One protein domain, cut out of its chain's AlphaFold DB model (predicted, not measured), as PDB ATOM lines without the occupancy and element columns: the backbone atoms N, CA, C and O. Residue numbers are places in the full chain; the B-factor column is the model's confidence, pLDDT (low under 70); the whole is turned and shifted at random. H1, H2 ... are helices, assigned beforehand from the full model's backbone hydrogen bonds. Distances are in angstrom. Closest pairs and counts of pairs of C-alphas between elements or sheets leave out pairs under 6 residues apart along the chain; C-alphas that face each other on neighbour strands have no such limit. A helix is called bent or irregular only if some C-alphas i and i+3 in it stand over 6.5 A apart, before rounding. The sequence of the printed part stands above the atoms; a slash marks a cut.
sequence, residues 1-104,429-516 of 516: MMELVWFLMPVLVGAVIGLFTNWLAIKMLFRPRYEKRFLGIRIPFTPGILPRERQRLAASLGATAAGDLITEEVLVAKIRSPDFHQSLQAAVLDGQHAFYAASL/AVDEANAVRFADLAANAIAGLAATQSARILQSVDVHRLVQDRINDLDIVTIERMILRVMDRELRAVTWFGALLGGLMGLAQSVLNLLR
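AT A GLANCE: This is residues 1 to 104 and 429 to 516 of the 516 residues of an uncharacterized protein of Spirochaetaceae bacterium (UniProt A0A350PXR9). This is a long, thin rod of helices set mostly in pairs from end to end: H1 and H7b side by side at one end, H2 and H6 side by side between, and H5 with H3 and H4 packed on it at the other end. H7a is a short arm between the first two pairs, and a loop of residues 31 to 48 joins H1 to H2. The printed part has 192 residues with seven named helices, H1 to H7 in order, and no named strand; the class is all helix. The whole is extended, with a radius of gyration of the C-alphas of 30.8 A and spans of 105 by 46 by 31 A.

HOW THE PARTS SIT: Begin with H1, residues 2 to 30, and H7b, residues 489 to 514: they touch at a shallow tilt of 32 degrees, opposite ways, with closest C-alphas Val 11 and Gly 506 at 3.9 A. H7b is an arm of H7, residues 476 to 514, which was assigned as one helix by its hydrogen bonds but is bent, with C-alphas 486 and 489 7.7 A apart; its other arm, H7a, residues 476 to 486, is about perpendicular to H7b at 73 degrees. H7a is close to H1 but not clearly touching, the closest C-alphas being Phe 30 and Glu 480, 6.8 A apart. H1, with residues 28 to 30 alone, touches H2, residues 49 to 68, at a steep tilt of 60 degrees, the closest C-alphas being Leu 29 and Ile 49, 5.2 A apart. H2 touches H6, residues 463 to 473, at a shallow tilt of 27 degrees, opposite ways, with closest C-alphas Gly 62 and His 464 at 4.9 A. H3, residues 72 to 79, touches residues 447 to 458 of H5, residues 432 to 460, at a shallow tilt of 17 degrees, with closest C-alphas Val 76 and Ala 451 at 5.2 A. H4, residues 82 to 101, touches H5 at a steep tilt of 59 degrees through its residues 85 to 93 alone, with closest C-alphas Gln 89 and Ala 443 at 5.2 A. H1 and H5 are apart. Every backbone O i to N i+4 pair is within hydrogen-bond range in H3, H4, H6, H7a and H7b, against 22 of 25 in H1, 14 of 16 in H2 and 23 of 25 in H5.

IN THESE COORDINATES: Find C-alpha 2 at (0.429, 23.819, 2.056); from there H1 runs 42.6 A to C-alpha 30. H1 is only just irregular, C-alphas 7 and 10 being 6.7 A apart, and H2, 26.8 A long, is irregular, C-alphas 52 and 55 being 7.9 A apart. H3 is 10.5 A, H4 28.2 A, H5 40.8 A, H6 15.1 A and H7a 15.7 A long. H7b runs 37.5 A to C-alpha 514 at (-5.389, 14.799, -7.621).

THE WHOLE: The C-alphas of Ala 429 and Arg 516 are the two farthest apart, at 105.9 A. Residues 105 to 428 are not printed, and C-alphas 104 and 429 are 17.0 A apart across the cut. The link from H1 to H2 is long. Look at the B-factor column: the mean pLDDT of the printed part is 74.7, and it is under 70 at residue 1, residues 66 to 68, 87 to 104 and 429 to 460.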
ATOM      1  N   MET A   1      -0.368  27.916   0.757       57.94
ATOM      2  CA  MET A   1       1.039  27.450   0.804       57.94
ATOM      3  C   MET A   1       1.144  25.935   0.977       57.94
ATOM      4  O   MET A   1       1.911  25.348   0.234       57.94
ATOM      5  N   MET A   2       0.369  25.286   1.862       70.50
ATOM      6  CA  MET A   2       0.429  23.819   2.056       70.50
ATOM      7  C   MET A   2       0.066  22.989   0.808       70.50
ATOM      8  O   MET A   2       0.797  22.057   0.498       70.50
ATOM      9  N   GLU A   3      -0.961  23.359   0.038       70.38
ATOM     10  CA  GLU A   3      -1.369  22.625  -1.184       70.38
ATOM     11  C   GLU A   3      -0.271  22.547  -2.262       70.38
ATOM     12  O   GLU A   3      -0.046  21.509  -2.881       70.38
ATOM     13  N   LEU A   4       0.490  23.632  -2.444       73.31
ATOM     14  CA  LEU A   4       1.589  23.682  -3.413       73.31
ATOM     15  C   LEU A   4       2.745  22.752  -3.010       73.31
ATOM     16  O   LEU A   4       3.391  22.148  -3.867       73.31
ATOM     17  N   VAL A   5       2.992  22.625  -1.703       77.56
ATOM     18  CA  VAL A   5       4.037  21.751  -1.157       77.56
ATOM     19  C   VAL A   5       3.685  20.284  -1.402       77.56
ATOM     20  O   VAL A   5       4.542  19.531  -1.855       77.56
ATOM     21  N   TRP A   6       2.429  19.884  -1.192       79.38
ATOM     22  CA  TRP A   6       1.982  18.512  -1.458       79.38
ATOM     23  C   TRP A   6       2.054  18.133  -2.940       79.38
ATOM     24  O   TRP A   6       2.382  16.990  -3.252       79.38
ATOM     25  N   PHE A   7       1.841  19.090  -3.847       82.25
ATOM     26  CA  PHE A   7       1.935  18.841  -5.285       82.25
ATOM     27  C   PHE A   7       3.383  18.753  -5.801       82.25
ATOM     28  O   PHE A   7       3.688  17.894  -6.632       82.25
ATOM     29  N   LEU A   8       4.289  19.615  -5.315       84.94
ATOM     30  CA  LEU A   8       5.692  19.636  -5.758       84.94
ATOM     31  C   LEU A   8       6.567  18.562  -5.099       84.94
ATOM     32  O   LEU A   8       7.581  18.168  -5.681       84.94
ATOM     33  N   MET A   9       6.213  18.092  -3.901       86.94
ATOM     34  CA  MET A   9       7.026  17.127  -3.154       86.94
ATOM     35  C   MET A   9       7.293  15.824  -3.930       86.94
ATOM     36  O   MET A   9       8.461  15.454  -4.045       86.94
ATOM     37  N   PRO A  10       6.295  15.147  -4.534       87.62
ATOM     38  CA  PRO A  10       6.532  13.937  -5.326       87.62
ATOM     39  C   PRO A  10       7.440  14.164  -6.541       87.62
ATOM     40  O   PRO A  10       8.259  13.306  -6.865       87.62
ATOM     41  N   VAL A  11       7.339  15.331  -7.188       90.50
ATOM     42  CA  VAL A  11       8.161  15.722  -8.348       90.50
ATOM     43  C   VAL A  11       9.624  15.878  -7.950       90.50
ATOM     44  O   VAL A  11      10.510  15.314  -8.591       90.50
ATOM     45  N   LEU A  12       9.881  16.616  -6.868       90.38
ATOM     46  CA  LEU A  12      11.231  16.838  -6.356       90.38
ATOM     47  C   LEU A  12      11.851  15.543  -5.835       90.38
ATOM     48  O   LEU A  12      12.991  15.232  -6.173       90.38
ATOM     49  N   VAL A  13      11.099  14.762  -5.056       90.06
ATOM     50  CA  VAL A  13      11.563  13.469  -4.537       90.06
ATOM     51  C   VAL A  13      11.855  12.505  -5.686       90.06
ATOM     52  O   VAL A  13      12.918  11.888  -5.703       90.06
ATOM     53  N   GLY A  14      10.975  12.431  -6.688       90.75
ATOM     54  CA  GLY A  14      11.186  11.624  -7.887       90.75
ATOM     55  C   GLY A  14      12.438  12.040  -8.659       90.75
ATOM     56  O   GLY A  14      13.263  11.190  -8.995       90.75
ATOM     57  N   ALA A  15      12.641  13.342  -8.878       92.31
ATOM     58  CA  ALA A  15      13.830  13.864  -9.551       92.31
ATOM     59  C   ALA A  15      15.126  13.568  -8.775       92.31
ATOM     60  O   ALA A  15      16.125  13.166  -9.375       92.31
ATOM     61  N   VAL A  16      15.116  13.704  -7.443       93.50
ATOM     62  CA  VAL A  16      16.271  13.396  -6.580       93.50
ATOM     63  C   VAL A  16      16.591  11.902  -6.589       93.50
ATOM     64  O   VAL A  16      17.756  11.532  -6.733       93.50
ATOM     65  N   ILE A  17      15.578  11.035  -6.490       91.31
ATOM     66  CA  ILE A  17      15.761   9.578  -6.571       91.31
ATOM     67  C   ILE A  17      16.308   9.189  -7.948       91.31
ATOM     68  O   ILE A  17      17.243   8.392  -8.025       91.31
ATOM     69  N   GLY A  18      15.779   9.771  -9.028       89.69
ATOM     70  CA  GLY A  18      16.252   9.534 -10.392       89.69
ATOM     71  C   GLY A  18      17.710   9.953 -10.593       89.69
ATOM     72  O   GLY A  18      18.513   9.179 -11.119       89.69
ATOM     73  N   LEU A  19      18.083  11.136 -10.093       93.25
ATOM     74  CA  LEU A  19      19.457  11.637 -10.132       93.25
ATOM     75  C   LEU A  19      20.411  10.737  -9.332       93.25
ATOM     76  O   LEU A  19      21.468  10.355  -9.833       93.25
ATOM     77  N   PHE A  20      20.026  10.359  -8.110       92.50
ATOM     78  CA  PHE A  20      20.845   9.517  -7.237       92.50
ATOM     79  C   PHE A  20      21.018   8.098  -7.788       92.50
ATOM     80  O   PHE A  20      22.133   7.576  -7.821       92.50
ATOM     81  N   THR A  21      19.932   7.481  -8.258       89.69
ATOM     82  CA  THR A  21      19.940   6.106  -8.776       89.69
ATOM     83  C   THR A  21      20.795   6.007 -10.031       89.69
ATOM     84  O   THR A  21      21.616   5.096 -10.145       89.69
ATOM     85  N   ASN A  22      20.677   6.972 -10.947       90.94
ATOM     86  CA  ASN A  22      21.480   6.957 -12.162       90.94
ATOM     87  C   ASN A  22      22.956   7.292 -11.893       90.94
ATOM     88  O   ASN A  22      23.845   6.650 -12.453       90.94
ATOM     89  N   TRP A  23      23.240   8.224 -10.976       89.50
ATOM     90  CA  TRP A  23      24.607   8.482 -10.513       89.50
ATOM     91  C   TRP A  23      25.250   7.227  -9.904       89.50
ATOM     92  O   TRP A  23      26.406   6.907 -10.198       89.50
ATOM     93  N   LEU A  24      24.495   6.480  -9.092       87.88
ATOM     94  CA  LEU A  24      24.958   5.233  -8.493       87.88
ATOM     95  C   LEU A  24      25.207   4.157  -9.559       87.88
ATOM     96  O   LEU A  24      26.248   3.505  -9.515       87.88
ATOM     97  N   ALA A  25      24.311   4.013 -10.537       87.31
ATOM     98  CA  ALA A  25      24.458   3.060 -11.638       87.31
ATOM     99  C   ALA A  25      25.727   3.325 -12.463       87.31
ATOM    100  O   ALA A  25      26.509   2.404 -12.711       87.31
ATOM    101  N   ILE A  26      25.992   4.590 -12.804       87.69
ATOM    102  CA  ILE A  26      27.227   4.991 -13.490       87.69
ATOM    103  C   ILE A  26      28.441   4.635 -12.628       87.69
ATOM    104  O   ILE A  26      29.388   4.017 -13.108       87.69
ATOM    105  N   LYS A  27      28.407   4.951 -11.330       85.06
ATOM    106  CA  LYS A  27      29.501   4.624 -10.407       85.06
ATOM    107  C   LYS A  27      29.744   3.112 -10.292       85.06
ATOM    108  O   LYS A  27      30.898   2.700 -10.159       85.06
ATOM    109  N   MET A  28      28.687   2.303 -10.381       86.94
ATOM    110  CA  MET A  28      28.744   0.839 -10.338       86.94
ATOM    111  C   MET A  28      29.321   0.204 -11.610       86.94
ATOM    112  O   MET A  28      29.891  -0.885 -11.551       86.94
ATOM    113  N   LEU A  29      29.250   0.895 -12.752       84.50
ATOM    114  CA  LEU A  29      29.887   0.453 -13.995       84.50
ATOM    115  C   LEU A  29      31.419   0.362 -13.848       84.50
ATOM    116  O   LEU A  29      32.040  -0.577 -14.352       84.50
ATOM    117  N   PHE A  30      32.005   1.320 -13.120       83.12
ATOM    118  CA  PHE A  30      33.456   1.479 -12.954       83.12
ATOM    119  C   PHE A  30      34.000   0.905 -11.633       83.12
ATOM    120  O   PHE A  30      35.173   0.535 -11.556       83.12
ATOM    121  N   ARG A  31      33.185   0.820 -10.571       82.56
ATOM    122  CA  ARG A  31      33.592   0.344  -9.233       82.56
ATOM    123  C   ARG A  31      32.526  -0.593  -8.654       82.56
ATOM    124  O   ARG A  31      31.357  -0.262  -8.758       82.56
ATOM    125  N   PRO A  32      32.863  -1.685  -7.942       78.81
ATOM    126  CA  PRO A  32      34.169  -2.058  -7.400       78.81
ATOM    127  C   PRO A  32      35.061  -2.806  -8.400       78.81
ATOM    128  O   PRO A  32      34.587  -3.544  -9.257       78.81
ATOM    129  N   ARG A  33      36.377  -2.618  -8.251       78.50
ATOM    130  CA  ARG A  33      37.415  -3.142  -9.160       78.50
ATOM    131  C   ARG A  33      37.667  -4.646  -9.012       78.50
ATOM    132  O   ARG A  33      38.198  -5.263  -9.924       78.50
ATOM    133  N   TYR A  34      37.269  -5.211  -7.877       76.38
ATOM    134  CA  TYR A  34      37.428  -6.621  -7.535       76.38
ATOM    135  C   TYR A  34      36.089  -7.194  -7.078       76.38
ATOM    136  O   TYR A  34      35.211  -6.453  -6.618       76.38
ATOM    137  N   GLU A  35      35.941  -8.511  -7.193       78.50
ATOM    138  CA  GLU A  35      34.793  -9.206  -6.621       78.50
ATOM    139  C   GLU A  35      34.765  -9.026  -5.098       78.50
ATOM    140  O   GLU A  35      35.772  -9.209  -4.415       78.50
ATOM    141  N   LYS A  36      33.604  -8.649  -4.556       81.06
ATOM    142  CA  LYS A  36      33.394  -8.586  -3.110       81.06
ATOM    143  C   LYS A  36      32.492  -9.744  -2.704       81.06
ATOM    144  O   LYS A  36      31.420  -9.940  -3.278       81.06
ATOM    145  N   ARG A  37      32.933 -10.521  -1.715       83.19
ATOM    146  CA  ARG A  37      32.166 -11.628  -1.133       83.19
ATOM    147  C   ARG A  37      31.739 -11.233   0.271       83.19
ATOM    148  O   ARG A  37      32.565 -10.760   1.048       83.19
ATOM    149  N   PHE A  38      30.466 -11.423   0.587       77.62
ATOM    150  CA  PHE A  38      29.930 -11.213   1.928       77.62
ATOM    151  C   PHE A  38      29.248 -12.507   2.372       77.62
ATOM    152  O   PHE A  38      28.419 -13.040   1.641       77.62
ATOM    153  N   LEU A  39      29.649 -13.056   3.524       75.31
ATOM    154  CA  LEU A  39      29.169 -14.359   4.022       75.31
ATOM    155  C   LEU A  39      29.271 -15.515   2.992       75.31
ATOM    156  O   LEU A  39      28.404 -16.377   2.907       75.31
ATOM    157  N   GLY A  40      30.320 -15.532   2.164       78.19
ATOM    158  CA  GLY A  40      30.507 -16.557   1.123       78.19
ATOM    159  C   GLY A  40      29.633 -16.382  -0.127       78.19
ATOM    160  O   GLY A  40      29.882 -17.045  -1.132       78.19
ATOM    161  N   ILE A  41      28.682 -15.443  -0.120       79.19
ATOM    162  CA  ILE A  41      27.831 -15.108  -1.265       79.19
ATOM    163  C   ILE A  41      28.458 -13.924  -2.018       79.19
ATOM    164  O   ILE A  41      28.867 -12.916  -1.429       79.19
ATOM    165  N   ARG A  42      28.579 -14.049  -3.345       78.25
ATOM    166  CA  ARG A  42      29.066 -12.963  -4.211       78.25
ATOM    167  C   ARG A  42      28.023 -11.845  -4.235       78.25
ATOM    168  O   ARG A  42      26.868 -12.095  -4.569       78.25
ATOM    169  N   ILE A  43      28.438 -10.615  -3.924       80.75
ATOM    170  CA  ILE A  43      27.541  -9.456  -3.988       80.75
ATOM    171  C   ILE A  43      27.149  -9.233  -5.462       80.75
ATOM    172  O   ILE A  43      28.052  -9.141  -6.309       80.75
ATOM    173  N   PRO A  44      25.843  -9.150  -5.792       74.62
ATOM    174  CA  PRO A  44      25.400  -8.897  -7.159       74.62
ATOM    175  C   PRO A  44      25.986  -7.571  -7.655       74.62
ATOM    176  O   PRO A  44      26.137  -6.623  -6.887       74.62
ATOM    177  N   PHE A  45      26.348  -7.515  -8.939       72.00
ATOM    178  CA  PHE A  45      26.994  -6.349  -9.564       72.00
ATOM    179  C   PHE A  45      28.409  -6.019  -9.039       72.00
ATOM    180  O   PHE A  45      28.866  -4.881  -9.142       72.00
ATOM    181  N   THR A  46      29.135  -7.014  -8.509       82.62
ATOM    182  CA  THR A  46      30.576  -6.910  -8.220       82.62
ATOM    183  C   THR A  46      31.358  -8.045  -8.906       82.62
ATOM    184  O   THR A  46      30.968  -9.208  -8.769       82.62
ATOM    185  N   PRO A  47      32.455  -7.764  -9.641       78.75
ATOM    186  CA  PRO A  47      33.017  -6.447  -9.969       78.75
ATOM    187  C   PRO A  47      32.139  -5.656 -10.957       78.75
ATOM    188  O   PRO A  47      31.206  -6.209 -11.542       78.75
ATOM    189  N   GLY A  48      32.441  -4.367 -11.134       84.31
ATOM    190  CA  GLY A  48      31.805  -3.541 -12.167       84.31
ATOM    191  C   GLY A  48      31.978  -4.137 -13.572       84.31
ATOM    192  O   GLY A  48      32.866  -4.962 -13.811       84.31
ATOM    193  N   ILE A  49      31.134  -3.719 -14.518       83.94
ATOM    194  CA  ILE A  49      31.102  -4.286 -15.881       83.94
ATOM    195  C   ILE A  49      32.425  -4.041 -16.619       83.94
ATOM    196  O   ILE A  49      32.933  -4.947 -17.277       83.94
ATOM    197  N   LEU A  50      33.025  -2.856 -16.468       81.12
ATOM    198  CA  LEU A  50      34.256  -2.504 -17.177       81.12
ATOM    199  C   LEU A  50      35.470  -3.361 -16.738       81.12
ATOM    200  O   LEU A  50      36.126  -3.929 -17.611       81.12
ATOM    201  N   PRO A  51      35.764  -3.540 -15.429       79.12
ATOM    202  CA  PRO A  51      36.779  -4.501 -14.984       79.12
ATOM    203  C   PRO A  51      36.533  -5.936 -15.471       79.12
ATOM    204  O   PRO A  51      37.489  -6.659 -15.745       79.12
ATOM    205  N   ARG A  52      35.262  -6.348 -15.576       82.81
ATOM    206  CA  ARG A  52      34.868  -7.708 -15.967       82.81
ATOM    207  C   ARG A  52      35.083  -7.991 -17.457       82.81
ATOM    208  O   ARG A  52      35.534  -9.079 -17.794       82.81
ATOM    209  N   GLU A  53      34.795  -7.029 -18.329       82.81
ATOM    210  CA  GLU A  53      34.904  -7.169 -19.794       82.81
ATOM    211  C   GLU A  53      36.250  -6.678 -20.360       82.81
ATOM    212  O   GLU A  53      36.436  -6.614 -21.575       82.81
ATOM    213  N   ARG A  54      37.225  -6.349 -19.500       77.94
ATOM    214  CA  ARG A  54      38.525  -5.778 -19.900       77.94
ATOM    215  C   ARG A  54      39.225  -6.576 -21.002       77.94
ATOM    216  O   ARG A  54      39.686  -5.985 -21.971       77.94
ATOM    217  N   GLN A  55      39.301  -7.900 -20.864       80.75
ATOM    218  CA  GLN A  55      39.984  -8.757 -21.841       80.75
ATOM    219  C   GLN A  55      39.315  -8.708 -23.216       80.75
ATOM    220  O   GLN A  55      39.995  -8.670 -24.238       80.75
ATOM    221  N   ARG A  56      37.981  -8.671 -23.239       82.94
ATOM    222  CA  ARG A  56      37.206  -8.591 -24.475       82.94
ATOM    223  C   ARG A  56      37.399  -7.240 -25.156       82.94
ATOM    224  O   ARG A  56      37.613  -7.198 -26.361       82.94
ATOM    225  N   LEU A  57      37.386  -6.154 -24.382       80.25
ATOM    226  CA  LEU A  57      37.665  -4.808 -24.889       80.25
ATOM    227  C   LEU A  57      39.093  -4.694 -25.434       80.25
ATOM    228  O   LEU A  57      39.279  -4.137 -26.509       80.25
ATOM    229  N   ALA A  58      40.082  -5.262 -24.736       79.00
ATOM    230  CA  ALA A  58      41.472  -5.297 -25.187       79.00
ATOM    231  C   ALA A  58      41.629  -6.061 -26.510       79.00
ATOM    232  O   ALA A  58      42.295  -5.572 -27.416       79.00
ATOM    233  N   ALA A  59      40.969  -7.216 -26.650       81.75
ATOM    234  CA  ALA A  59      40.983  -7.996 -27.885       81.75
ATOM    235  C   ALA A  59      40.301  -7.249 -29.046       81.75
ATOM    236  O   ALA A  59      40.858  -7.169 -30.137       81.75
ATOM    237  N   SER A  60      39.125  -6.651 -28.824       80.69
ATOM    238  CA  SER A  60      38.429  -5.886 -29.868       80.69
ATOM    239  C   SER A  60      39.206  -4.637 -30.291       80.69
ATOM    240  O   SER A  60      39.366  -4.403 -31.483       80.69
ATOM    241  N   LEU A  61      39.751  -3.873 -29.338       77.06
ATOM    242  CA  LEU A  61      40.590  -2.709 -29.637       77.06
ATOM    243  C   LEU A  61      41.892  -3.109 -30.336       77.06
ATOM    244  O   LEU A  61      42.304  -2.431 -31.271       77.06
ATOM    245  N   GLY A  62      42.514  -4.217 -29.927       77.06
ATOM    246  CA  GLY A  62      43.698  -4.763 -30.586       77.06
ATOM    247  C   GLY A  62      43.419  -5.205 -32.021       77.06
ATOM    248  O   GLY A  62      44.246  -4.979 -32.896       77.06
ATOM    249  N   ALA A  63      42.255  -5.804 -32.293       77.00
ATOM    250  CA  ALA A  63      41.857  -6.205 -33.646       77.00
ATOM    251  C   ALA A  63      41.648  -4.990 -34.560       77.00
ATOM    252  O   ALA A  63      42.176  -4.964 -35.666       77.00
ATOM    253  N   THR A  64      40.940  -3.965 -34.079       79.62
ATOM    254  CA  THR A  64      40.694  -2.738 -34.851       79.62
ATOM    255  C   THR A  64      41.969  -1.913 -35.041       79.62
ATOM    256  O   THR A  64      42.232  -1.432 -36.136       79.62
ATOM    257  N   ALA A  65      42.817  -1.783 -34.016       71.19
ATOM    258  CA  ALA A  65      44.075  -1.047 -34.137       71.19
ATOM    259  C   ALA A  65      45.076  -1.738 -35.080       71.19
ATOM    260  O   ALA A  65      45.747  -1.063 -35.857       71.19
ATOM    261  N   ALA A  66      45.166  -3.070 -35.041       67.38
ATOM    262  CA  ALA A  66      46.027  -3.822 -35.950       67.38
ATOM    263  C   ALA A  66      45.495  -3.823 -37.395       67.38
ATOM    264  O   ALA A  66      46.288  -3.745 -38.325       67.38
ATOM    265  N   GLY A  67      44.171  -3.887 -37.580       69.31
ATOM    266  CA  GLY A  67      43.543  -3.894 -38.903       69.31
ATOM    267  C   GLY A  67      43.546  -2.538 -39.610       69.31
ATOM    268  O   GLY A  67      43.800  -2.495 -40.808       69.31
ATOM    269  N   ASP A  68      43.313  -1.442 -38.876       69.44
ATOM    270  CA  ASP A  68      43.031  -0.135 -39.492       69.44
ATOM    271  C   ASP A  68      44.141   0.915 -39.290       69.44
ATOM    272  O   ASP A  68      44.218   1.873 -40.058       69.44
ATOM    273  N   LEU A  69      44.997   0.791 -38.262       70.44
ATOM    274  CA  LEU A  69      45.983   1.834 -37.912       70.44
ATOM    275  C   LEU A  69      47.433   1.459 -38.228       70.44
ATOM    276  O   LEU A  69      48.249   2.348 -38.467       70.44
ATOM    277  N   ILE A  70      47.774   0.169 -38.198       71.94
ATOM    278  CA  ILE A  70      49.146  -0.318 -38.402       71.94
ATOM    279  C   ILE A  70      49.149  -1.340 -39.541       71.94
ATOM    280  O   ILE A  70      49.461  -2.514 -39.354       71.94
ATOM    281  N   THR A  71      48.774  -0.881 -40.735       75.38
ATOM    282  CA  THR A  71      48.870  -1.675 -41.964       75.38
ATOM    283  C   THR A  71      50.232  -1.497 -42.630       75.38
ATOM    284  O   THR A  71      50.910  -0.477 -42.464       75.38
ATOM    285  N   GLU A  72      50.630  -2.495 -43.419       74.06
ATOM    286  CA  GLU A  72      51.855  -2.456 -44.224       74.06
ATOM    287  C   GLU A  72      51.888  -1.218 -45.132       74.06
ATOM    288  O   GLU A  72      52.900  -0.528 -45.225       74.06
ATOM    289  N   GLU A  73      50.744  -0.889 -45.725       76.88
ATOM    290  CA  GLU A  73      50.558   0.244 -46.629       76.88
ATOM    291  C   GLU A  73      50.826   1.583 -45.934       76.88
ATOM    292  O   GLU A  73      51.579   2.409 -46.454       76.88
ATOM    293  N   VAL A  74      50.266   1.784 -44.734       79.69
ATOM    294  CA  VAL A  74      50.462   3.011 -43.946       79.69
ATOM    295  C   VAL A  74      51.918   3.136 -43.494       79.69
ATOM    296  O   VAL A  74      52.489   4.228 -43.544       79.69
ATOM    297  N   LEU A  75      52.550   2.026 -43.106       77.12
ATOM    298  CA  LEU A  75      53.946   2.007 -42.673       77.12
ATOM    299  C   LEU A  75      54.908   2.321 -43.829       77.12
ATOM    300  O   LEU A  75      55.775   3.185 -43.690       77.12
ATOM    301  N   VAL A  76      54.727   1.681 -44.988       77.88
ATOM    302  CA  VAL A  76      55.531   1.938 -46.193       77.88
ATOM    303  C   VAL A  76      55.328   3.368 -46.686       77.88
ATOM    304  O   VAL A  76      56.303   4.046 -47.015       77.88
ATOM    305  N   ALA A  77      54.088   3.867 -46.686       81.06
ATOM    306  CA  ALA A  77      53.793   5.249 -47.047       81.06
ATOM    307  C   ALA A  77      54.473   6.251 -46.099       81.06
ATOM    308  O   ALA A  77      54.986   7.274 -46.551       81.06
ATOM    309  N   LYS A  78      54.534   5.953 -44.793       79.88
ATOM    310  CA  LYS A  78      55.210   6.813 -43.814       79.88
ATOM    311  C   LYS A  78      56.734   6.763 -43.941       79.88
ATOM    312  O   LYS A  78      57.365   7.810 -43.833       79.88
ATOM    313  N   ILE A  79      57.329   5.604 -44.226       78.62
ATOM    314  CA  ILE A  79      58.779   5.472 -44.480       78.62
ATOM    315  C   ILE A  79      59.184   6.207 -45.764       78.62
ATOM    316  O   ILE A  79      60.237   6.826 -45.816       78.62
ATOM    317  N   ARG A  80      58.323   6.210 -46.787       77.06
ATOM    318  CA  ARG A  80      58.541   6.965 -48.033       77.06
ATOM    319  C   ARG A  80      58.149   8.440 -47.937       77.06
ATOM    320  O   ARG A  80      58.194   9.151 -48.937       77.06
ATOM    321  N   SER A  81      57.716   8.905 -46.766       83.38
ATOM    322  CA  SER A  81      57.315  10.299 -46.607       83.38
ATOM    323  C   SER A  81      58.532  11.231 -46.651       83.38
ATOM    324  O   SER A  81      59.602  10.865 -46.152       83.38
ATOM    325  N   PRO A  82      58.383  12.447 -47.204       78.81
ATOM    326  CA  PRO A  82      59.473  13.418 -47.267       78.81
ATOM    327  C   PRO A  82      60.028  13.768 -45.877       78.81
ATOM    328  O   PRO A  82      61.236  13.921 -45.735       78.81
ATOM    329  N   ASP A  83      59.184  13.789 -44.840       76.06
ATOM    330  CA  ASP A  83      59.604  14.038 -43.452       76.06
ATOM    331  C   ASP A  83      60.580  12.969 -42.933       76.06
ATOM    332  O   ASP A  83      61.551  13.277 -42.236       76.06
ATOM    333  N   PHE A  84      60.326  11.697 -43.262       73.75
ATOM    334  CA  PHE A  84      61.203  10.595 -42.875       73.75
ATOM    335  C   PHE A  84      62.526  10.671 -43.635       73.75
ATOM    336  O   PHE A  84      63.581  10.563 -43.014       73.75
ATOM    337  N   HIS A  85      62.476  10.938 -44.945       71.25
ATOM    338  CA  HIS A  85      63.673  11.146 -45.761       71.25
ATOM    339  C   HIS A  85      64.539  12.292 -45.228       71.25
ATOM    340  O   HIS A  85      65.734  12.094 -45.044       71.25
ATOM    341  N   GLN A  86      63.952  13.443 -44.895       70.69
ATOM    342  CA  GLN A  86      64.690  14.579 -44.329       70.69
ATOM    343  C   GLN A  86      65.288  14.266 -42.957       70.69
ATOM    344  O   GLN A  86      66.435  14.612 -42.688       70.69
ATOM    345  N   SER A  87      64.542  13.575 -42.089       65.44
ATOM    346  CA  SER A  87      65.047  13.166 -40.771       65.44
ATOM    347  C   SER A  87      66.224  12.195 -40.897       65.44
ATOM    348  O   SER A  87      67.187  12.266 -40.137       65.44
ATOM    349  N   LEU A  88      66.153  11.293 -41.876       66.81
ATOM    350  CA  LEU A  88      67.194  10.320 -42.162       66.81
ATOM    351  C   LEU A  88      68.414  10.982 -42.809       66.81
ATOM    352  O   LEU A  88      69.535  10.696 -42.409       66.81
ATOM    353  N   GLN A  89      68.202  11.909 -43.743       63.25
ATOM    354  CA  GLN A  89      69.251  12.725 -44.350       63.25
ATOM    355  C   GLN A  89      69.992  13.538 -43.282       63.25
ATOM    356  O   GLN A  89      71.217  13.506 -43.242       63.25
ATOM    357  N   ALA A  90      69.264  14.195 -42.374       64.31
ATOM    358  CA  ALA A  90      69.845  14.929 -41.254       64.31
ATOM    359  C   ALA A  90      70.640  14.007 -40.317       64.31
ATOM    360  O   ALA A  90      71.768  14.324 -39.958       64.31
ATOM    361  N   ALA A  91      70.108  12.827 -39.982       56.62
ATOM    362  CA  ALA A  91      70.817  11.846 -39.161       56.62
ATOM    363  C   ALA A  91      72.083  11.296 -39.846       56.62
ATOM    364  O   ALA A  91      73.082  11.029 -39.177       56.62
ATOM    365  N   VAL A  92      72.059  11.130 -41.172       52.81
ATOM    366  CA  VAL A  92      73.226  10.717 -41.961       52.81
ATOM    367  C   VAL A  92      74.258  11.839 -42.039       52.81
ATOM    368  O   VAL A  92      75.439  11.548 -41.893       52.81
ATOM    369  N   LEU A  93      73.843  13.096 -42.211       55.16
ATOM    370  CA  LEU A  93      74.732  14.263 -42.187       55.16
ATOM    371  C   LEU A  93      75.387  14.439 -40.811       55.16
ATOM    372  O   LEU A  93      76.606  14.561 -40.719       55.16
ATOM    373  N   ASP A  94      74.615  14.351 -39.729       54.50
ATOM    374  CA  ASP A  94      75.142  14.399 -38.360       54.50
ATOM    375  C   ASP A  94      76.103  13.230 -38.085       54.50
ATOM    376  O   ASP A  94      77.184  13.410 -37.517       54.50
ATOM    377  N   GLY A  95      75.744  12.025 -38.542       47.75
ATOM    378  CA  GLY A  95      76.597  10.840 -38.475       47.75
ATOM    379  C   GLY A  95      77.873  10.979 -39.306       47.75
ATOM    380  O   GLY A  95      78.936  10.558 -38.859       47.75
ATOM    381  N   GLN A  96      77.795  11.616 -40.476       47.97
ATOM    382  CA  GLN A  96      78.939  11.960 -41.315       47.97
ATOM    383  C   GLN A  96      79.859  12.942 -40.600       47.97
ATOM    384  O   GLN A  96      81.052  12.680 -40.534       47.97
ATOM    385  N   HIS A  97      79.349  14.020 -40.003       49.59
ATOM    386  CA  HIS A  97      80.175  14.956 -39.234       49.59
ATOM    387  C   HIS A  97      80.869  14.273 -38.046       49.59
ATOM    388  O   HIS A  97      82.060  14.497 -37.817       49.59
ATOM    389  N   ALA A  98      80.171  13.377 -37.342       44.41
ATOM    390  CA  ALA A  98      80.756  12.566 -36.276       44.41
ATOM    391  C   ALA A  98      81.812  11.571 -36.798       44.41
ATOM    392  O   ALA A  98      82.840  11.375 -36.154       44.41
ATOM    393  N   PHE A  99      81.594  10.977 -37.973       39.84
ATOM    394  CA  PHE A  99      82.511  10.039 -38.628       39.84
ATOM    395  C   PHE A  99      83.728  10.734 -39.264       39.84
ATOM    396  O   PHE A  99      84.823  10.186 -39.249       39.84
ATOM    397  N   TYR A 100      83.568  11.958 -39.771       39.81
ATOM    398  CA  TYR A 100      84.648  12.804 -40.284       39.81
ATOM    399  C   TYR A 100      85.529  13.358 -39.158       39.81
ATOM    400  O   TYR A 100      86.736  13.508 -39.352       39.81
ATOM    401  N   ALA A 101      84.942  13.641 -37.990       40.03
ATOM    402  CA  ALA A 101      85.663  14.059 -36.788       40.03
ATOM    403  C   ALA A 101      86.307  12.880 -36.037       40.03
ATOM    404  O   ALA A 101      87.324  13.058 -35.363       40.03
ATOM    405  N   ALA A 102      85.746  11.675 -36.156       37.78
ATOM    406  CA  ALA A 102      86.353  10.463 -35.638       37.78
ATOM    407  C   ALA A 102      87.532  10.059 -36.533       37.78
ATOM    408  O   ALA A 102      87.366   9.504 -37.619       37.78
ATOM    409  N   SER A 103      88.760  10.281 -36.060       31.48
ATOM    410  CA  SER A 103      89.884   9.469 -36.526       31.48
ATOM    411  C   SER A 103      89.479   8.000 -36.389       31.48
ATOM    412  O   SER A 103      88.964   7.624 -35.333       31.48
ATOM    413  N   LEU A 104      89.689   7.187 -37.430       38.44
ATOM    414  CA  LEU A 104      89.578   5.726 -37.372       38.44
ATOM    415  C   LEU A 104      90.615   5.181 -36.380       38.44
ATOM    416  O   LEU A 104      91.621   4.594 -36.759       38.44
ATOM    417  N   ALA A 429      88.040  14.495 -50.390       39.34
ATOM    418  CA  ALA A 429      87.775  15.856 -50.874       39.34
ATOM    419  C   ALA A 429      86.266  16.121 -51.052       39.34
ATOM    420  O   ALA A 429      85.817  16.642 -52.073       39.34
ATOM    421  N   VAL A 430      85.462  15.660 -50.085       44.78
ATOM    422  CA  VAL A 430      84.011  15.795 -50.155       44.78
ATOM    423  C   VAL A 430      83.707  17.242 -49.814       44.78
ATOM    424  O   VAL A 430      83.605  17.597 -48.644       44.78
ATOM    425  N   ASP A 431      83.606  18.085 -50.839       50.44
ATOM    426  CA  ASP A 431      82.976  19.394 -50.701       50.44
ATOM    427  C   ASP A 431      81.609  19.226 -50.022       50.44
ATOM    428  O   ASP A 431      80.913  18.233 -50.250       50.44
ATOM    429  N   GLU A 432      81.196  20.212 -49.222       53.56
ATOM    430  CA  GLU A 432      79.909  20.223 -48.500       53.56
ATOM    431  C   GLU A 432      78.727  19.845 -49.421       53.56
ATOM    432  O   GLU A 432      77.815  19.121 -49.026       53.56
ATOM    433  N   ALA A 433      78.800  20.233 -50.699       50.00
ATOM    434  CA  ALA A 433      77.822  19.887 -51.728       50.00
ATOM    435  C   ALA A 433      77.765  18.381 -52.072       50.00
ATOM    436  O   ALA A 433      76.684  17.840 -52.312       50.00
ATOM    437  N   ASN A 434      78.905  17.687 -52.091       46.94
ATOM    438  CA  ASN A 434      78.977  16.248 -52.356       46.94
ATOM    439  C   ASN A 434      78.594  15.420 -51.120       46.94
ATOM    440  O   ASN A 434      78.058  14.321 -51.265       46.94
ATOM    441  N   ALA A 435      78.793  15.962 -49.913       51.03
ATOM    442  CA  ALA A 435      78.367  15.331 -48.663       51.03
ATOM    443  C   ALA A 435      76.838  15.264 -48.577       51.03
ATOM    444  O   ALA A 435      76.281  14.199 -48.309       51.03
ATOM    445  N   VAL A 436      76.162  16.368 -48.919       53.56
ATOM    446  CA  VAL A 436      74.694  16.440 -48.993       53.56
ATOM    447  C   VAL A 436      74.139  15.450 -50.016       53.56
ATOM    448  O   VAL A 436      73.195  14.725 -49.710       53.56
ATOM    449  N   ARG A 437      74.769  15.338 -51.193       51.62
ATOM    450  CA  ARG A 437      74.384  14.348 -52.213       51.62
ATOM    451  C   ARG A 437      74.550  12.913 -51.724       51.62
ATOM    452  O   ARG A 437      73.662  12.093 -51.917       51.62
ATOM    453  N   PHE A 438      75.664  12.601 -51.064       50.47
ATOM    454  CA  PHE A 438      75.872  11.269 -50.499       50.47
ATOM    455  C   PHE A 438      74.870  10.968 -49.379       50.47
ATOM    456  O   PHE A 438      74.381   9.844 -49.279       50.47
ATOM    457  N   ALA A 439      74.538  11.963 -48.556       51.06
ATOM    458  CA  ALA A 439      73.531  11.825 -47.517       51.06
ATOM    459  C   ALA A 439      72.138  11.566 -48.102       51.06
ATOM    460  O   ALA A 439      71.435  10.699 -47.592       51.06
ATOM    461  N   ASP A 440      71.772  12.235 -49.199       53.03
ATOM    462  CA  ASP A 440      70.535  11.959 -49.937       53.03
ATOM    463  C   ASP A 440      70.508  10.534 -50.497       53.03
ATOM    464  O   ASP A 440      69.530   9.807 -50.317       53.03
ATOM    465  N   LEU A 441      71.601  10.089 -51.121       48.59
ATOM    466  CA  LEU A 441      71.709   8.735 -51.669       48.59
ATOM    467  C   LEU A 441      71.630   7.662 -50.580       48.59
ATOM    468  O   LEU A 441      70.894   6.682 -50.713       48.59
ATOM    469  N   ALA A 442      72.343   7.862 -49.473       50.59
ATOM    470  CA  ALA A 442      72.307   6.968 -48.326       50.59
ATOM    471  C   ALA A 442      70.920   6.954 -47.667       50.59
ATOM    472  O   ALA A 442      70.411   5.879 -47.352       50.59
ATOM    473  N   ALA A 443      70.278   8.114 -47.507       52.97
ATOM    474  CA  ALA A 443      68.922   8.208 -46.979       52.97
ATOM    475  C   ALA A 443      67.923   7.475 -47.886       52.97
ATOM    476  O   ALA A 443      67.120   6.682 -47.400       52.97
ATOM    477  N   ASN A 444      68.020   7.647 -49.204       56.69
ATOM    478  CA  ASN A 444      67.165   6.954 -50.166       56.69
ATOM    479  C   ASN A 444      67.364   5.435 -50.133       56.69
ATOM    480  O   ASN A 444      66.386   4.682 -50.120       56.69
ATOM    481  N   ALA A 445      68.612   4.970 -50.048       50.69
ATOM    482  CA  ALA A 445      68.919   3.549 -49.930       50.69
ATOM    483  C   ALA A 445      68.392   2.957 -48.612       50.69
ATOM    484  O   ALA A 445      67.709   1.931 -48.622       50.69
ATOM    485  N   ILE A 446      68.649   3.614 -47.476       57.09
ATOM    486  CA  ILE A 446      68.196   3.156 -46.155       57.09
ATOM    487  C   ILE A 446      66.664   3.177 -46.073       57.09
ATOM    488  O   ILE A 446      66.082   2.219 -45.572       57.09
ATOM    489  N   ALA A 447      65.996   4.204 -46.604       61.12
ATOM    490  CA  ALA A 447      64.537   4.269 -46.664       61.12
ATOM    491  C   ALA A 447      63.951   3.159 -47.553       61.12
ATOM    492  O   ALA A 447      62.976   2.508 -47.172       61.12
ATOM    493  N   GLY A 448      64.574   2.878 -48.702       59.72
ATOM    494  CA  GLY A 448      64.186   1.773 -49.583       59.72
ATOM    495  C   GLY A 448      64.314   0.405 -48.905       59.72
ATOM    496  O   GLY A 448      63.404  -0.427 -48.984       59.72
ATOM    497  N   LEU A 449      65.408   0.185 -48.171       58.69
ATOM    498  CA  LEU A 449      65.615  -1.034 -47.389       58.69
ATOM    499  C   LEU A 449      64.650  -1.136 -46.212       58.69
ATOM    500  O   LEU A 449      64.059  -2.195 -46.012       58.69
ATOM    501  N   ALA A 450      64.439  -0.042 -45.480       62.88
ATOM    502  CA  ALA A 450      63.483   0.021 -44.385       62.88
ATOM    503  C   ALA A 450      62.072  -0.314 -44.874       62.88
ATOM    504  O   ALA A 450      61.430  -1.154 -44.262       62.88
ATOM    505  N   ALA A 451      61.632   0.239 -46.008       65.00
ATOM    506  CA  ALA A 451      60.325  -0.058 -46.596       65.00
ATOM    507  C   ALA A 451      60.191  -1.526 -47.041       65.00
ATOM    508  O   ALA A 451      59.134  -2.136 -46.896       65.00
ATOM    509  N   THR A 452      61.267  -2.112 -47.575       64.00
ATOM    510  CA  THR A 452      61.260  -3.505 -48.053       64.00
ATOM    511  C   THR A 452      61.284  -4.507 -46.894       64.00
ATOM    512  O   THR A 452      60.642  -5.555 -46.953       64.00
ATOM    513  N   GLN A 453      62.026  -4.201 -45.826       63.12
ATOM    514  CA  GLN A 453      62.132  -5.066 -44.650       63.12
ATOM    515  C   GLN A 453      60.989  -4.850 -43.658       63.12
ATOM    516  O   GLN A 453      60.586  -5.808 -43.004       63.12
ATOM    517  N   SER A 454      60.416  -3.645 -43.568       66.75
ATOM    518  CA  SER A 454      59.285  -3.353 -42.680       66.75
ATOM    519  C   SER A 454      58.075  -4.219 -43.000       66.75
ATOM    520  O   SER A 454      57.412  -4.676 -42.079       66.75
ATOM    521  N   ALA A 455      57.847  -4.522 -44.282       65.81
ATOM    522  CA  ALA A 455      56.834  -5.476 -44.723       65.81
ATOM    523  C   ALA A 455      57.029  -6.868 -44.090       65.81
ATOM    524  O   ALA A 455      56.098  -7.451 -43.541       65.81
ATOM    525  N   ARG A 456      58.267  -7.383 -44.078       64.56
ATOM    526  CA  ARG A 456      58.587  -8.690 -43.473       64.56
ATOM    527  C   ARG A 456      58.572  -8.663 -41.947       64.56
ATOM    528  O   ARG A 456      58.183  -9.648 -41.329       64.56
ATOM    529  N   ILE A 457      59.007  -7.560 -41.337       66.00
ATOM    530  CA  ILE A 457      59.006  -7.391 -39.877       66.00
ATOM    531  C   ILE A 457      57.568  -7.283 -39.360       66.00
ATOM    532  O   ILE A 457      57.238  -7.888 -38.346       66.00
ATOM    533  N   LEU A 458      56.683  -6.582 -40.071       69.00
ATOM    534  CA  LEU A 458      55.277  -6.472 -39.683       69.00
ATOM    535  C   LEU A 458      54.553  -7.827 -39.758       69.00
ATOM    536  O   LEU A 458      53.688  -8.098 -38.935       69.00
ATOM    537  N   GLN A 459      54.949  -8.709 -40.681       66.88
ATOM    538  CA  GLN A 459      54.418 -10.076 -40.769       66.88
ATOM    539  C   GLN A 459      54.892 -10.996 -39.632       66.88
ATOM    540  O   GLN A 459      54.210 -11.967 -39.310       66.88
ATOM    541  N   SER A 460      56.055 -10.723 -39.031       65.94
ATOM    542  CA  SER A 460      56.587 -11.517 -37.914       65.94
ATOM    543  C   SER A 460      56.191 -10.973 -36.539       65.94
ATOM    544  O   SER A 460      56.232 -11.710 -35.552       65.94
ATOM    545  N   VAL A 461      55.778  -9.705 -36.467       70.62
ATOM    546  CA  VAL A 461      55.297  -9.054 -35.248       70.62
ATOM    547  C   VAL A 461      53.772  -9.113 -35.200       70.62
ATOM    548  O   VAL A 461      53.080  -8.428 -35.946       70.62
ATOM    549  N   ASP A 462      53.232  -9.890 -34.262       72.94
ATOM    550  CA  ASP A 462      51.791  -9.933 -33.992       72.94
ATOM    551  C   ASP A 462      51.353  -8.656 -33.251       72.94
ATOM    552  O   ASP A 462      51.311  -8.591 -32.018       72.94
ATOM    553  N   VAL A 463      51.062  -7.603 -34.022       76.12
ATOM    554  CA  VAL A 463      50.604  -6.301 -33.512       76.12
ATOM    555  C   VAL A 463      49.317  -6.450 -32.697       76.12
ATOM    556  O   VAL A 463      49.135  -5.749 -31.701       76.12
ATOM    557  N   HIS A 464      48.449  -7.393 -33.073       73.62
ATOM    558  CA  HIS A 464      47.212  -7.670 -32.351       73.62
ATOM    559  C   HIS A 464      47.508  -8.115 -30.914       73.62
ATOM    560  O   HIS A 464      46.984  -7.518 -29.968       73.62
ATOM    561  N   ARG A 465      48.414  -9.086 -30.738       76.06
ATOM    562  CA  ARG A 465      48.864  -9.517 -29.405       76.06
ATOM    563  C   ARG A 465      49.625  -8.432 -28.660       76.06
ATOM    564  O   ARG A 465      49.352  -8.222 -27.486       76.06
ATOM    565  N   LEU A 466      50.508  -7.692 -29.330       80.81
ATOM    566  CA  LEU A 466      51.290  -6.631 -28.688       80.81
ATOM    567  C   LEU A 466      50.394  -5.539 -28.081       80.81
ATOM    568  O   LEU A 466      50.609  -5.105 -26.948       80.81
ATOM    569  N   VAL A 467      49.370  -5.100 -28.819       79.25
ATOM    570  CA  VAL A 467      48.398  -4.110 -28.333       79.25
ATOM    571  C   VAL A 467      47.526  -4.705 -27.229       79.25
ATOM    572  O   VAL A 467      47.293  -4.045 -26.214       79.25
ATOM    573  N   GLN A 468      47.074  -5.952 -27.385       77.94
ATOM    574  CA  GLN A 468      46.278  -6.644 -26.373       77.94
ATOM    575  C   GLN A 468      47.039  -6.780 -25.046       77.94
ATOM    576  O   GLN A 468      46.488  -6.459 -23.991       77.94
ATOM    577  N   ASP A 469      48.303  -7.194 -25.094       82.25
ATOM    578  CA  ASP A 469      49.176  -7.319 -23.928       82.25
ATOM    579  C   ASP A 469      49.421  -5.951 -23.296       82.25
ATOM    580  O   ASP A 469      49.238  -5.782 -22.090       82.25
ATOM    581  N   ARG A 470      49.679  -4.921 -24.113       80.81
ATOM    582  CA  ARG A 470      49.877  -3.565 -23.598       80.81
ATOM    583  C   ARG A 470      48.641  -3.010 -22.893       80.81
ATOM    584  O   ARG A 470      48.788  -2.323 -21.887       80.81
ATOM    585  N   ILE A 471      47.437  -3.291 -23.392       79.12
ATOM    586  CA  ILE A 471      46.179  -2.895 -22.740       79.12
ATOM    587  C   ILE A 471      45.947  -3.708 -21.458       79.12
ATOM    588  O   ILE A 471      45.464  -3.165 -20.465       79.12
ATOM    589  N   ASN A 472      46.292  -4.997 -21.455       78.56
ATOM    590  CA  ASN A 472      46.162  -5.853 -20.275       78.56
ATOM    591  C   ASN A 472      47.113  -5.449 -19.136       78.56
ATOM    592  O   ASN A 472      46.734  -5.595 -17.966       78.56
ATOM    593  N   ASP A 473      48.280  -4.906 -19.489       82.56
ATOM    594  CA  ASP A 473      49.291  -4.366 -18.576       82.56
ATOM    595  C   ASP A 473      48.907  -3.007 -17.981       82.56
ATOM    596  O   ASP A 473      49.450  -2.605 -16.948       82.56
ATOM    597  N   LEU A 474      47.961  -2.287 -18.594       80.88
ATOM    598  CA  LEU A 474      47.450  -1.050 -18.015       80.88
ATOM    599  C   LEU A 474      46.647  -1.347 -16.747       80.88
ATOM    600  O   LEU A 474      45.763  -2.212 -16.689       80.88
ATOM    601  N   ASP A 475      46.920  -0.552 -15.718       79.94
ATOM    602  CA  ASP A 475      46.159  -0.574 -14.488       79.94
ATOM    603  C   ASP A 475      44.720  -0.112 -14.750       79.94
ATOM    604  O   ASP A 475      44.446   0.846 -15.479       79.94
ATOM    605  N   ILE A 476      43.768  -0.782 -14.096       77.38
ATOM    606  CA  ILE A 476      42.329  -0.488 -14.212       77.38
ATOM    607  C   ILE A 476      42.033   0.998 -13.942       77.38
ATOM    608  O   ILE A 476      41.101   1.551 -14.519       77.38
ATOM    609  N   VAL A 477      42.839   1.668 -13.110       80.88
ATOM    610  CA  VAL A 477      42.686   3.096 -12.790       80.88
ATOM    611  C   VAL A 477      43.017   3.993 -13.983       80.88
ATOM    612  O   VAL A 477      42.386   5.034 -14.168       80.88
ATOM    613  N   THR A 478      43.996   3.627 -14.805       80.75
ATOM    614  CA  THR A 478      44.348   4.393 -16.004       80.75
ATOM    615  C   THR A 478      43.304   4.219 -17.096       80.75
ATOM    616  O   THR A 478      42.883   5.219 -17.676       80.75
ATOM    617  N   ILE A 479      42.791   3.002 -17.291       79.00
ATOM    618  CA  ILE A 479      41.684   2.745 -18.225       79.00
ATOM    619  C   ILE A 479      40.413   3.489 -17.776       79.00
ATOM    620  O   ILE A 479      39.793   4.181 -18.581       79.00
ATOM    621  N   GLU A 480      40.063   3.427 -16.481       80.94
ATOM    622  CA  GLU A 480      38.956   4.194 -15.876       80.94
ATOM    623  C   GLU A 480      39.107   5.692 -16.191       80.94
ATOM    624  O   GLU A 480      38.163   6.322 -16.662       80.94
ATOM    625  N   ARG A 481      40.308   6.261 -16.009       84.19
ATOM    626  CA  ARG A 481      40.585   7.678 -16.297       84.19
ATOM    627  C   ARG A 481      40.489   8.027 -17.781       84.19
ATOM    628  O   ARG A 481      39.976   9.097 -18.098       84.19
ATOM    629  N   MET A 482      40.982   7.169 -18.674       83.25
ATOM    630  CA  MET A 482      40.912   7.393 -20.123       83.25
ATOM    631  C   MET A 482      39.459   7.404 -20.605       83.25
ATOM    632  O   MET A 482      39.051   8.342 -21.285       83.25
ATOM    633  N   ILE A 483      38.665   6.417 -20.188       81.56
ATOM    634  CA  ILE A 483      37.260   6.295 -20.587       81.56
ATOM    635  C   ILE A 483      36.423   7.422 -19.983       81.56
ATOM    636  O   ILE A 483      35.668   8.068 -20.703       81.56
ATOM    637  N   LEU A 484      36.589   7.717 -18.687       81.44
ATOM    638  CA  LEU A 484      35.869   8.823 -18.052       81.44
ATOM    639  C   LEU A 484      36.204  10.163 -18.709       81.44
ATOM    640  O   LEU A 484      35.306  10.969 -18.900       81.44
ATOM    641  N   ARG A 485      37.455  10.401 -19.122       85.69
ATOM    642  CA  ARG A 485      37.820  11.649 -19.811       85.69
ATOM    643  C   ARG A 485      37.047  11.844 -21.119       85.69
ATOM    644  O   ARG A 485      36.723  12.980 -21.447       85.69
ATOM    645  N   VAL A 486      36.773  10.761 -21.845       86.50
ATOM    646  CA  VAL A 486      36.046  10.812 -23.121       86.50
ATOM    647  C   VAL A 486      34.530  10.819 -22.908       86.50
ATOM    648  O   VAL A 486      33.850  11.556 -23.605       86.50
ATOM    649  N   MET A 487      34.012  10.051 -21.940       85.44
ATOM    650  CA  MET A 487      32.571   9.805 -21.755       85.44
ATOM    651  C   MET A 487      31.875  10.685 -20.698       85.44
ATOM    652  O   MET A 487      30.679  10.531 -20.444       85.44
ATOM    653  N   ASP A 488      32.594  11.562 -19.994       86.69
ATOM    654  CA  ASP A 488      32.041  12.320 -18.860       86.69
ATOM    655  C   ASP A 488      30.868  13.243 -19.245       86.69
ATOM    656  O   ASP A 488      29.982  13.503 -18.427       86.69
ATOM    657  N   ARG A 489      30.810  13.729 -20.489       87.69
ATOM    658  CA  ARG A 489      29.683  14.557 -20.954       87.69
ATOM    659  C   ARG A 489      28.427  13.714 -21.157       87.69
ATOM    660  O   ARG A 489      27.344  14.089 -20.708       87.69
ATOM    661  N   GLU A 490      28.594  12.556 -21.771       90.38
ATOM    662  CA  GLU A 490      27.554  11.596 -22.109       90.38
ATOM    663  C   GLU A 490      26.961  11.002 -20.828       90.38
ATOM    664  O   GLU A 490      25.745  10.991 -20.648       90.38
ATOM    665  N   LEU A 491      27.806  10.607 -19.871       87.12
ATOM    666  CA  LEU A 491      27.376  10.079 -18.571       87.12
ATOM    667  C   LEU A 491      26.613  11.124 -17.737       87.12
ATOM    668  O   LEU A 491      25.617  10.801 -17.077       87.12
ATOM    669  N   ARG A 492      27.030  12.396 -17.792       86.31
ATOM    670  CA  ARG A 492      26.281  13.496 -17.166       86.31
ATOM    671  C   ARG A 492      24.912  13.683 -17.808       86.31
ATOM    672  O   ARG A 492      23.944  13.863 -17.073       86.31
ATOM    673  N   ALA A 493      24.806  13.572 -19.133       90.31
ATOM    674  CA  ALA A 493      23.519  13.641 -19.820       90.31
ATOM    675  C   ALA A 493      22.556  12.553 -19.319       90.31
ATOM    676  O   ALA A 493      21.425  12.875 -18.964       90.31
ATOM    677  N   VAL A 494      23.007  11.298 -19.171       88.81
ATOM    678  CA  VAL A 494      22.159  10.214 -18.627       88.81
ATOM    679  C   VAL A 494      21.678  10.537 -17.207       88.81
ATOM    680  O   VAL A 494      20.525  10.287 -16.867       88.81
ATOM    681  N   THR A 495      22.528  11.145 -16.374       89.38
ATOM    682  CA  THR A 495      22.161  11.536 -14.997       89.38
ATOM    683  C   THR A 495      21.078  12.613 -14.976       89.38
ATOM    684  O   THR A 495      20.131  12.515 -14.196       89.38
ATOM    685  N   TRP A 496      21.169  13.594 -15.875       91.12
ATOM    686  CA  TRP A 496      20.128  14.604 -16.064       91.12
ATOM    687  C   TRP A 496      18.836  14.019 -16.637       91.12
ATOM    688  O   TRP A 496      17.756  14.373 -16.166       91.12
ATOM    689  N   PHE A 497      18.922  13.079 -17.581       91.44
ATOM    690  CA  PHE A 497      17.753  12.345 -18.070       91.44
ATOM    691  C   PHE A 497      17.072  11.551 -16.954       91.44
ATOM    692  O   PHE A 497      15.849  11.569 -16.870       91.44
ATOM    693  N   GLY A 498      17.839  10.917 -16.061       90.31
ATOM    694  CA  GLY A 498      17.303  10.230 -14.884       90.31
ATOM    695  C   GLY A 498      16.550  11.174 -13.942       90.31
ATOM    696  O   GLY A 498      15.457  10.842 -13.487       90.31
ATOM    697  N   ALA A 499      17.087  12.373 -13.703       92.25
ATOM    698  CA  ALA A 499      16.412  13.405 -12.917       92.25
ATOM    699  C   ALA A 499      15.114  13.889 -13.588       92.25
ATOM    700  O   ALA A 499      14.087  14.029 -12.926       92.25
ATOM    701  N   LEU A 500      15.141  14.091 -14.909       93.44
ATOM    702  CA  LEU A 500      13.975  14.492 -15.695       93.44
ATOM    703  C   LEU A 500      12.876  13.421 -15.664       93.44
ATOM    704  O   LEU A 500      11.724  13.737 -15.382       93.44
ATOM    705  N   LEU A 501      13.227  12.154 -15.903       92.50
ATOM    706  CA  LEU A 501      12.295  11.022 -15.854       92.50
ATOM    707  C   LEU A 501      11.702  10.835 -14.457       92.50
ATOM    708  O   LEU A 501      10.497  10.636 -14.325       92.50
ATOM    709  N   GLY A 502      12.532  10.949 -13.419       92.19
ATOM    710  CA  GLY A 502      12.082  10.907 -12.030       92.19
ATOM    711  C   GLY A 502      11.112  12.043 -11.700       92.19
ATOM    712  O   GLY A 502      10.087  11.812 -11.061       92.19
ATOM    713  N   GLY A 503      11.385  13.252 -12.197       93.25
ATOM    714  CA  GLY A 503      10.476  14.392 -12.086       93.25
ATOM    715  C   GLY A 503       9.158  14.171 -12.831       93.25
ATOM    716  O   GLY A 503       8.094  14.445 -12.283       93.25
ATOM    717  N   LEU A 504       9.203  13.609 -14.044       93.56
ATOM    718  CA  LEU A 504       8.009  13.273 -14.827       93.56
ATOM    719  C   LEU A 504       7.153  12.196 -14.149       93.56
ATOM    720  O   LEU A 504       5.934  12.335 -14.108       93.56
ATOM    721  N   MET A 505       7.765  11.156 -13.572       91.38
ATOM    722  CA  MET A 505       7.036  10.150 -12.790       91.38
ATOM    723  C   MET A 505       6.419  10.752 -11.524       91.38
ATOM    724  O   MET A 505       5.262  10.475 -11.219       91.38
ATOM    725  N   GLY A 506       7.153  11.617 -10.822       90.00
ATOM    726  CA  GLY A 506       6.627  12.345  -9.670       90.00
ATOM    727  C   GLY A 506       5.459  13.265 -10.037       90.00
ATOM    728  O   GLY A 506       4.473  13.320  -9.306       90.00
ATOM    729  N   LEU A 507       5.522  13.929 -11.199       91.25
ATOM    730  CA  LEU A 507       4.422  14.733 -11.745       91.25
ATOM    731  C   LEU A 507       3.209  13.866 -12.063       91.25
ATOM    732  O   LEU A 507       2.104  14.192 -11.636       91.25
ATOM    733  N   ALA A 508       3.413  12.749 -12.763       90.44
ATOM    734  CA  ALA A 508       2.346  11.809 -13.081       90.44
ATOM    735  C   ALA A 508       1.662  11.295 -11.807       90.44
ATOM    736  O   ALA A 508       0.439  11.256 -11.741       90.44
ATOM    737  N   GLN A 509       2.435  10.974 -10.768       87.75
ATOM    738  CA  GLN A 509       1.906  10.513  -9.487       87.75
ATOM    739  C   GLN A 509       1.155  11.609  -8.722       87.75
ATOM    740  O   GLN A 509       0.131  11.331  -8.105       87.75
ATOM    741  N   SER A 510       1.619  12.858  -8.805       86.88
ATOM    742  CA  SER A 510       0.939  14.015  -8.216       86.88
ATOM    743  C   SER A 510      -0.406  14.295  -8.902       86.88
ATOM    744  O   SER A 510      -1.421  14.477  -8.236       86.88
ATOM    745  N   VAL A 511      -0.447  14.218 -10.238       88.12
ATOM    746  CA  VAL A 511      -1.686  14.333 -11.032       88.12
ATOM    747  C   VAL A 511      -2.653  13.186 -10.724       88.12
ATOM    748  O   VAL A 511      -3.849  13.412 -10.569       88.12
ATOM    749  N   LEU A 512      -2.149  11.958 -10.587       87.62
ATOM    750  CA  LEU A 512      -2.968  10.781 -10.285       87.62
ATOM    751  C   LEU A 512      -3.554  10.831  -8.865       87.62
ATOM    752  O   LEU A 512      -4.680  10.392  -8.657       87.62
ATOM    753  N   ASN A 513      -2.825  11.416  -7.910       83.75
ATOM    754  CA  ASN A 513      -3.328  11.695  -6.565       83.75
ATOM    755  C   ASN A 513      -4.352  12.840  -6.517       83.75
ATOM    756  O   ASN A 513      -5.114  12.890  -5.567       83.75
ATOM    757  N   LEU A 514      -4.371  13.745  -7.504       81.38
ATOM    758  CA  LEU A 514      -5.389  14.799  -7.621       81.38
ATOM    759  C   LEU A 514      -6.699  14.277  -8.244       81.38
ATOM    760  O   LEU A 514      -7.767  14.830  -8.010       81.38
ATOM    761  N   LEU A 515      -6.599  13.236  -9.079       79.38
ATOM    762  CA  LEU A 515      -7.726  12.561  -9.737       79.38
ATOM    763  C   LEU A 515      -8.405  11.493  -8.856       79.38
ATOM    764  O   LEU A 515      -9.468  10.999  -9.230       79.38
ATOM    765  N   ARG A 516      -7.776  11.108  -7.742       71.12
ATOM    766  CA  ARG A 516      -8.313  10.209  -6.710       71.12
ATOM    767  C   ARG A 516      -8.862  11.020  -5.552       71.12
ATOM    768  O   ARG A 516      -9.874  10.559  -4.982       71.12
TER     769      ARG A 516